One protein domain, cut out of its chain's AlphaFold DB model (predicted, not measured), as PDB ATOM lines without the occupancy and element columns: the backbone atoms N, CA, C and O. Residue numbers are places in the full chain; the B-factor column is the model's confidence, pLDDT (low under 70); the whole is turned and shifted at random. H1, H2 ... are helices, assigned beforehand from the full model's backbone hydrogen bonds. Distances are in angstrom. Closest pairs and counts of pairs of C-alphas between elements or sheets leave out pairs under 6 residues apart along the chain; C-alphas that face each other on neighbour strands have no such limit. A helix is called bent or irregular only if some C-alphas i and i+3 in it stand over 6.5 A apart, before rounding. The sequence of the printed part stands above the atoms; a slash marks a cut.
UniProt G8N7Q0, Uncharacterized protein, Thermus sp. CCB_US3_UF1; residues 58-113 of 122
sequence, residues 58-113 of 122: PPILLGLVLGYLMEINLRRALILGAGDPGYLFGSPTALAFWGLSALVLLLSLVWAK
ATOM      1  N   PRO A  58      10.741 100.504  14.500       92.44
ATOM      2  CA  PRO A  58      11.069  99.434  15.445       92.44
ATOM      3  C   PRO A  58      12.578  99.191  15.649       92.44
ATOM      4  O   PRO A  58      12.990  99.115  16.805       92.44
ATOM      5  N   PRO A  59      13.438  99.139  14.608       89.69
ATOM      6  CA  PRO A  59      14.892  99.082  14.789       89.69
ATOM      7  C   PRO A  59      15.482 100.244  15.592       89.69
ATOM      8  O   PRO A  59      16.393 100.025  16.386       89.69
ATOM      9  N   ILE A  60      14.961 101.465  15.420       91.69
ATOM     10  CA  ILE A  60      15.430 102.644  16.168       91.69
ATOM     11  C   ILE A  60      15.126 102.469  17.657       91.69
ATOM     12  O   ILE A  60      15.990 102.697  18.502       91.69
ATOM     13  N   LEU A  61      13.918 102.005  17.983       92.75
ATOM     14  CA  LEU A  61      13.521 101.718  19.361       92.75
ATOM     15  C   LEU A  61      14.356 100.586  19.968       92.75
ATOM     16  O   LEU A  61      14.814 100.709  21.102       92.75
ATOM     17  N   LEU A  62      14.596  99.508  19.215       94.94
ATOM     18  CA  LEU A  62      15.448  98.402  19.656       94.94
ATOM     19  C   LEU A  62      16.876  98.875  19.927       94.94
ATOM     20  O   LEU A  62      17.421  98.567  20.982       94.94
ATOM     21  N   GLY A  63      17.457  99.664  19.022       92.50
ATOM     22  CA  GLY A  63      18.779 100.257  19.205       92.50
ATOM     23  C   GLY A  63      18.850 101.159  20.435       92.50
ATOM     24  O   GLY A  63      19.820 101.087  21.183       92.50
ATOM     25  N   LEU A  64      17.806 101.952  20.700       92.81
ATOM     26  CA  LEU A  64      17.734 102.816  21.880       92.81
ATOM     27  C   LEU A  64      17.694 102.005  23.185       92.81
ATOM     28  O   LEU A  64      18.446 102.292  24.117       92.81
ATOM     29  N   VAL A  65      16.846 100.974  23.248       95.06
ATOM     30  CA  VAL A  65      16.727 100.098  24.426       95.06
ATOM     31  C   VAL A  65      18.025  99.326  24.653       95.06
ATOM     32  O   VAL A  65      18.566  99.333  25.758       95.06
ATOM     33  N   LEU A  66      18.557  98.696  23.604       94.44
ATOM     34  CA  LEU A  66      19.808  97.944  23.669       94.44
ATOM     35  C   LEU A  66      20.986  98.847  24.031       94.44
ATOM     36  O   LEU A  66      21.814  98.450  24.842       94.44
ATOM     37  N   GLY A  67      21.038 100.065  23.490       94.19
ATOM     38  CA  GLY A  67      22.060 101.056  23.816       94.19
ATOM     39  C   GLY A  67      22.043 101.439  25.295       94.19
ATOM     40  O   GLY A  67      23.091 101.447  25.935       94.19
ATOM     41  N   TYR A  68      20.862 101.668  25.875       93.69
ATOM     42  CA  TYR A  68      20.726 101.928  27.312       93.69
ATOM     43  C   TYR A  68      21.198 100.740  28.163       93.69
ATOM     44  O   TYR A  68      21.953 100.914  29.122       93.69
ATOM     45  N   LEU A  69      20.807  99.516  27.790       94.19
ATOM     46  CA  LEU A  69      21.295  98.307  28.454       94.19
ATOM     47  C   LEU A  69      22.818  98.174  28.321       94.19
ATOM     48  O   LEU A  69      23.483  97.802  29.289       94.19
ATOM     49  N   MET A  70      23.377  98.481  27.151       93.94
ATOM     50  CA  MET A  70      24.814  98.430  26.898       93.94
ATOM     51  C   MET A  70      25.560  99.408  27.806       93.94
ATOM     52  O   MET A  70      26.489  98.991  28.484       93.94
ATOM     53  N   GLU A  71      25.126 100.666  27.883       93.25
ATOM     54  CA  GLU A  71      25.741 101.702  28.723       93.25
ATOM     55  C   GLU A  71      25.732 101.313  30.209       93.25
ATOM     56  O   GLU A  71      26.742 101.450  30.901       93.25
ATOM     57  N   ILE A  72      24.622 100.756  30.706       93.06
ATOM     58  CA  ILE A  72      24.539 100.272  32.092       93.06
ATOM     59  C   ILE A  72      25.540  99.146  32.338       93.06
ATOM     60  O   ILE A  72      26.249  99.160  33.346       93.06
ATOM     61  N   ASN A  73      25.578  98.150  31.451       87.81
ATOM     62  CA  ASN A  73      26.463  97.002  31.619       87.81
ATOM     63  C   ASN A  73      27.932  97.398  31.453       87.81
ATOM     64  O   ASN A  73      28.769  96.926  32.216       87.81
ATOM     65  N   LEU A  74      28.234  98.314  30.531       85.69
ATOM     66  CA  LEU A  74      29.561  98.885  30.329       85.69
ATOM     67  C   LEU A  74      30.027  99.632  31.580       85.69
ATOM     68  O   LEU A  74      31.094  99.343  32.116       85.69
ATOM     69  N   ARG A  75      29.199 100.538  32.104       87.00
ATOM     70  CA  ARG A  75      29.483 101.268  33.344       87.00
ATOM     71  C   ARG A  75      29.674 100.323  34.523       87.00
ATOM     72  O   ARG A  75      30.617 100.486  35.289       87.00
ATOM     73  N   ARG A  76      28.805  99.317  34.664       84.25
ATOM     74  CA  ARG A  76      28.923  98.289  35.705       84.25
ATOM     75  C   ARG A  76      30.240  97.527  35.580       84.25
ATOM     76  O   ARG A  76      30.917  97.343  36.585       84.25
ATOM     77  N   ALA A  77      30.614  97.117  34.370       81.44
ATOM     78  CA  ALA A  77      31.868  96.422  34.111       81.44
ATOM     79  C   ALA A  77      33.087  97.288  34.460       81.44
ATOM     80  O   ALA A  77      34.005  96.796  35.107       81.44
ATOM     81  N   LEU A  78      33.075  98.578  34.110       81.06
ATOM     82  CA  LEU A  78      34.164  99.510  34.425       81.06
ATOM     83  C   LEU A  78      34.274  99.815  35.925       81.06
ATOM     84  O   LEU A  78      35.382  99.898  36.444       81.06
ATOM     85  N   ILE A  79      33.149  99.933  36.637       82.12
ATOM     86  CA  ILE A  79      33.143 100.094  38.100       82.12
ATOM     87  C   ILE A  79      33.727  98.848  38.780       82.12
ATOM     88  O   ILE A  79      34.548  98.974  39.684       82.12
ATOM     89  N   LEU A  80      33.343  97.648  38.328       75.44
ATOM     90  CA  LEU A  80      33.911  96.388  38.823       75.44
ATOM     91  C   LEU A  80      35.406  96.254  38.484       75.44
ATOM     92  O   LEU A  80      36.160  95.701  39.276       75.44
ATOM     93  N   GLY A  81      35.829  96.789  37.339       70.88
ATOM     94  CA  GLY A  81      37.222  96.855  36.894       70.88
ATOM     95  C   GLY A  81      38.042  98.010  37.474       70.88
ATOM     96  O   GLY A  81      39.104  98.308  36.937       70.88
ATOM     97  N   ALA A  82      37.550  98.693  38.518       69.31
ATOM     98  CA  ALA A  82      38.208  99.833  39.170       69.31
ATOM     99  C   ALA A  82      38.611 100.987  38.222       69.31
ATOM    100  O   ALA A  82      39.524 101.755  38.518       69.31
ATOM    101  N   GLY A  83      37.910 101.139  37.094       65.19
ATOM    102  CA  GLY A  83      38.152 102.197  36.115       65.19
ATOM    103  C   GLY A  83      39.236 101.898  35.076       65.19
ATOM    104  O   GLY A  83      39.491 102.766  34.246       65.19
ATOM    105  N   ASP A  84      39.840 100.704  35.069       69.38
ATOM    106  CA  ASP A  84      40.807 100.320  34.037       69.38
ATOM    107  C   ASP A  84      40.073  99.841  32.761       69.38
ATOM    108  O   ASP A  84      39.390  98.809  32.793       69.38
ATOM    109  N   PRO A  85      40.185 100.545  31.613       64.38
ATOM    110  CA  PRO A  85      39.578 100.111  30.351       64.38
ATOM    111  C   PRO A  85      40.128  98.758  29.872       64.38
ATOM    112  O   PRO A  85      39.456  98.037  29.129       64.38
ATOM    113  N   GLY A  86      41.327  98.387  30.331       64.06
ATOM    114  CA  GLY A  86      41.946  97.086  30.131       64.06
ATOM    115  C   GLY A  86      41.176  95.945  30.791       64.06
ATOM    116  O   GLY A  86      41.317  94.813  30.349       64.06
ATOM    117  N   TYR A  87      40.284  96.198  31.753       63.22
ATOM    118  CA  TYR A  87      39.414  95.170  32.337       63.22
ATOM    119  C   TYR A  87      38.387  94.615  31.331       63.22
ATOM    120  O   TYR A  87      38.020  93.442  31.396       63.22
ATOM    121  N   LEU A  88      37.961  95.407  30.341       61.50
ATOM    122  CA  LEU A  88      37.051  94.927  29.292       61.50
ATOM    123  C   LEU A  88      37.705  93.859  28.397       61.50
ATOM    124  O   LEU A  88      37.012  92.971  27.906       61.50
ATOM    125  N   PHE A  89      39.030  93.913  28.234       59.41
ATOM    126  CA  PHE A  89      39.804  92.984  27.400       59.41
ATOM    127  C   PHE A  89      40.653  91.984  28.206       59.41
ATOM    128  O   PHE A  89      41.006  90.928  27.690       59.41
ATOM    129  N   GLY A  90      40.965  92.298  29.462       57.72
ATOM    130  CA  GLY A  90      41.870  91.563  30.346       57.72
ATOM    131  C   GLY A  90      41.224  91.067  31.640       57.72
ATOM    132  O   GLY A  90      41.921  90.519  32.492       57.72
ATOM    133  N   SER A  91      39.905  91.227  31.814       63.31
ATOM    134  CA  SER A  91      39.200  90.586  32.929       63.31
ATOM    135  C   SER A  91      39.398  89.063  32.879       63.31
ATOM    136  O   SER A  91      39.393  88.473  31.791       63.31
ATOM    137  N   PRO A  92      39.533  88.385  34.036       59.88
ATOM    138  CA  PRO A  92      39.692  86.929  34.100       59.88
ATOM    139  C   PRO A  92      38.593  86.167  33.341       59.88
ATOM    140  O   PRO A  92      38.828  85.092  32.796       59.88
ATOM    141  N   THR A  93      37.394  86.752  33.260       62.03
ATOM    142  CA  THR A  93      36.263  86.240  32.483       62.03
ATOM    143  C   THR A  93      36.455  86.413  30.974       62.03
ATOM    144  O   THR A  93      36.189  85.470  30.234       62.03
ATOM    145  N   ALA A  94      36.961  87.556  30.492       64.38
ATOM    146  CA  ALA A  94      37.290  87.750  29.078       64.38
ATOM    147  C   ALA A  94      38.387  86.777  28.620       64.38
ATOM    148  O   ALA A  94      38.230  86.119  27.595       64.38
ATOM    149  N   LEU A  95      39.445  86.604  29.419       68.56
ATOM    150  CA  LEU A  95      40.497  85.611  29.173       68.56
ATOM    151  C   LEU A  95      39.948  84.178  29.127       68.56
ATOM    152  O   LEU A  95      40.369  83.399  28.273       68.56
ATOM    153  N   ALA A  96      38.976  83.835  29.979       72.94
ATOM    154  CA  ALA A  96      38.307  82.534  29.932       72.94
ATOM    155  C   ALA A  96      37.506  82.333  28.632       72.94
ATOM    156  O   ALA A  96      37.589  81.264  28.031       72.94
ATOM    157  N   PHE A  97      36.780  83.350  28.153       74.44
ATOM    158  CA  PHE A  97      36.058  83.283  26.875       74.44
ATOM    159  C   PHE A  97      37.000  83.229  25.665       74.44
ATOM    160  O   PHE A  97      36.765  82.441  24.750       74.44
ATOM    161  N   TRP A  98      38.082  84.012  25.669       75.50
ATOM    162  CA  TRP A  98      39.122  83.962  24.639       75.50
ATOM    163  C   TRP A  98      39.831  82.605  24.619       75.50
ATOM    164  O   TRP A  98      40.003  82.019  23.551       75.50
ATOM    165  N   GLY A  99      40.174  82.065  25.791       81.81
ATOM    166  CA  GLY A  99      40.750  80.731  25.937       81.81
ATOM    167  C   GLY A  99      39.800  79.631  25.463       81.81
ATOM    168  O   GLY A  99      40.214  78.748  24.717       81.81
ATOM    169  N   LEU A 100      38.515  79.712  25.818       81.50
ATOM    170  CA  LEU A 100      37.492  78.769  25.364       81.50
ATOM    171  C   LEU A 100      37.284  78.845  23.846       81.50
ATOM    172  O   LEU A 100      37.216  77.810  23.188       81.50
ATOM    173  N   SER A 101      37.229  80.051  23.278       78.88
ATOM    174  CA  SER A 101      37.124  80.258  21.831       78.88
ATOM    175  C   SER A 101      38.327  79.662  21.096       78.88
ATOM    176  O   SER A 101      38.149  78.886  20.157       78.88
ATOM    177  N   ALA A 102      39.547  79.932  21.571       84.38
ATOM    178  CA  ALA A 102      40.765  79.348  21.018       84.38
ATOM    179  C   ALA A 102      40.775  77.815  21.136       84.38
ATOM    180  O   ALA A 102      41.145  77.127  20.189       84.38
ATOM    181  N   LEU A 103      40.316  77.265  22.262       86.31
ATOM    182  CA  LEU A 103      40.247  75.824  22.496       86.31
ATOM    183  C   LEU A 103      39.229  75.139  21.572       86.31
ATOM    184  O   LEU A 103      39.533  74.092  21.007       86.31
ATOM    185  N   VAL A 104      38.061  75.744  21.352       85.62
ATOM    186  CA  VAL A 104      37.060  75.255  20.389       85.62
ATOM    187  C   VAL A 104      37.595  75.315  18.959       85.62
ATOM    188  O   VAL A 104      37.424  74.354  18.211       85.62
ATOM    189  N   LEU A 105      38.279  76.396  18.576       84.62
ATOM    190  CA  LEU A 105      38.905  76.511  17.256       84.62
ATOM    191  C   LEU A 105      40.010  75.467  17.060       84.62
ATOM    192  O   LEU A 105      40.068  74.840  16.006       84.62
ATOM    193  N   LEU A 106      40.846  75.229  18.072       84.81
ATOM    194  CA  LEU A 106      41.880  74.194  18.033       84.81
ATOM    195  C   LEU A 106      41.275  72.791  17.961       84.81
ATOM    196  O   LEU A 106      41.718  71.990  17.143       84.81
ATOM    197  N   LEU A 107      40.239  72.498  18.751       83.25
ATOM    198  CA  LEU A 107      39.512  71.229  18.672       83.25
ATOM    199  C   LEU A 107      38.877  71.038  17.294       83.25
ATOM    200  O   LEU A 107      39.030  69.972  16.709       83.25
ATOM    201  N   SER A 108      38.227  72.070  16.753       80.75
ATOM    202  CA  SER A 108      37.642  72.049  15.411       80.75
ATOM    203  C   SER A 108      38.705  71.822  14.338       80.75
ATOM    204  O   SER A 108      38.497  70.998  13.455       80.75
ATOM    205  N   LEU A 109      39.871  72.467  14.439       78.56
ATOM    206  CA  LEU A 109      40.963  72.321  13.476       78.56
ATOM    207  C   LEU A 109      41.641  70.946  13.568       78.56
ATOM    208  O   LEU A 109      41.967  70.357  12.540       78.56
ATOM    209  N   VAL A 110      41.827  70.407  14.777       80.00
ATOM    210  CA  VAL A 110      42.383  69.061  14.998       80.00
ATOM    211  C   VAL A 110      41.401  67.985  14.529       80.00
ATOM    212  O   VAL A 110      41.819  67.042  13.863       80.00
ATOM    213  N   TRP A 111      40.097  68.145  14.778       69.81
ATOM    214  CA  TRP A 111      39.060  67.262  14.228       69.81
ATOM    215  C   TRP A 111      38.908  67.395  12.707       69.81
ATOM    216  O   TRP A 111      38.722  66.390  12.025       69.81
ATOM    217  N   ALA A 112      39.028  68.604  12.155       65.50
ATOM    218  CA  ALA A 112      38.991  68.840  10.712       65.50
ATOM    219  C   ALA A 112      40.215  68.235  10.011       65.50
ATOM    220  O   ALA A 112      40.080  67.643   8.944       65.50
ATOM    221  N   LYS A 113      41.397  68.313  10.635       65.00
ATOM    222  CA  LYS A 113      42.634  67.687  10.144       65.00
ATOM    223  C   LYS A 113      42.665  66.171  10.374       65.00
ATOM    224  O   LYS A 113      43.372  65.464   9.665       65.00
TER     225      LYS A 113
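Overview. This is residues 58 to 113 of the 122 residues of an uncharacterized protein of Thermus sp. CCB_US3_UF1 (UniProt G8N7Q0). Two long helices, H1 and H3, spread apart as the two arms of an open, flat V, and a short link with the small helix H2 makes the corner between them. The arms come nearest to each other at the corner, where H1 ends and H3 begins, and most of each arm sticks out free: residues 58 to 73 of H1, and residues 92 to 97 and 99 to 113 of H3. The printed part has 56 residues with three named helices in the order H1, H2, H3 and no named strand, and its class is all helix. It is extended, with a radius of gyration of the C-alphas of 16.5 A, and the C-alphas span 45 by 35 by 11 A.

Along the chain. H1 holds residues 58 to 80 and is the longest helix by residues, with 23. It begins at C-alpha 58, at (11.069, 99.434, 15.445), and ends at C-alpha 80, at (33.911, 96.388, 38.823), 32.8 A away. H2 holds residues 87 to 90, and its first and last C-alphas are 4.8 A apart. H3 holds residues 92 to 113 and measures 30.9 A from its first to its last C-alpha, ending at C-alpha 113, at (42.634, 67.687, 10.144). No helix is bent or irregular.

Arrangement. H1 touches H2 with residues 77 to 78 alone, and the closest C-alphas of the two, those of Leu 78 and Tyr 87, are 7.1 A apart. H2 and H3 are close but not clearly touching, with 2 pairs of C-alphas within 8 A; the closest are those of Leu 88 and Ala 94, 7.2 A apart. H1 and H3 are apart, with no C-alpha of the one within 8 A of the other. In H1 and H3 every O i to N i+4 pair is within hydrogen-bond range. H2, with 4 residues, is too short for such a pair, and its one pair of O i and N i+3 is not within range.

Size, cuts and confidence. The two C-alphas farthest apart are those of Leu 61 and Lys 113, at 45.7 A, and the first and last printed C-alphas, those of Pro 58 and Lys 113, are 45.1 A apart. The printed part has no cut. The link from H1 to H2, with 6 residues, is short, and the link from H2 to H3, with 1 residue, is tight. The mean pLDDT of the printed part is 79.3. It is 90 in H1, 60 in H2 and 76 in H3. The model's confidence is low, under 70, in 17 residues, namely residues 82 to 95 and residues 111 to 113.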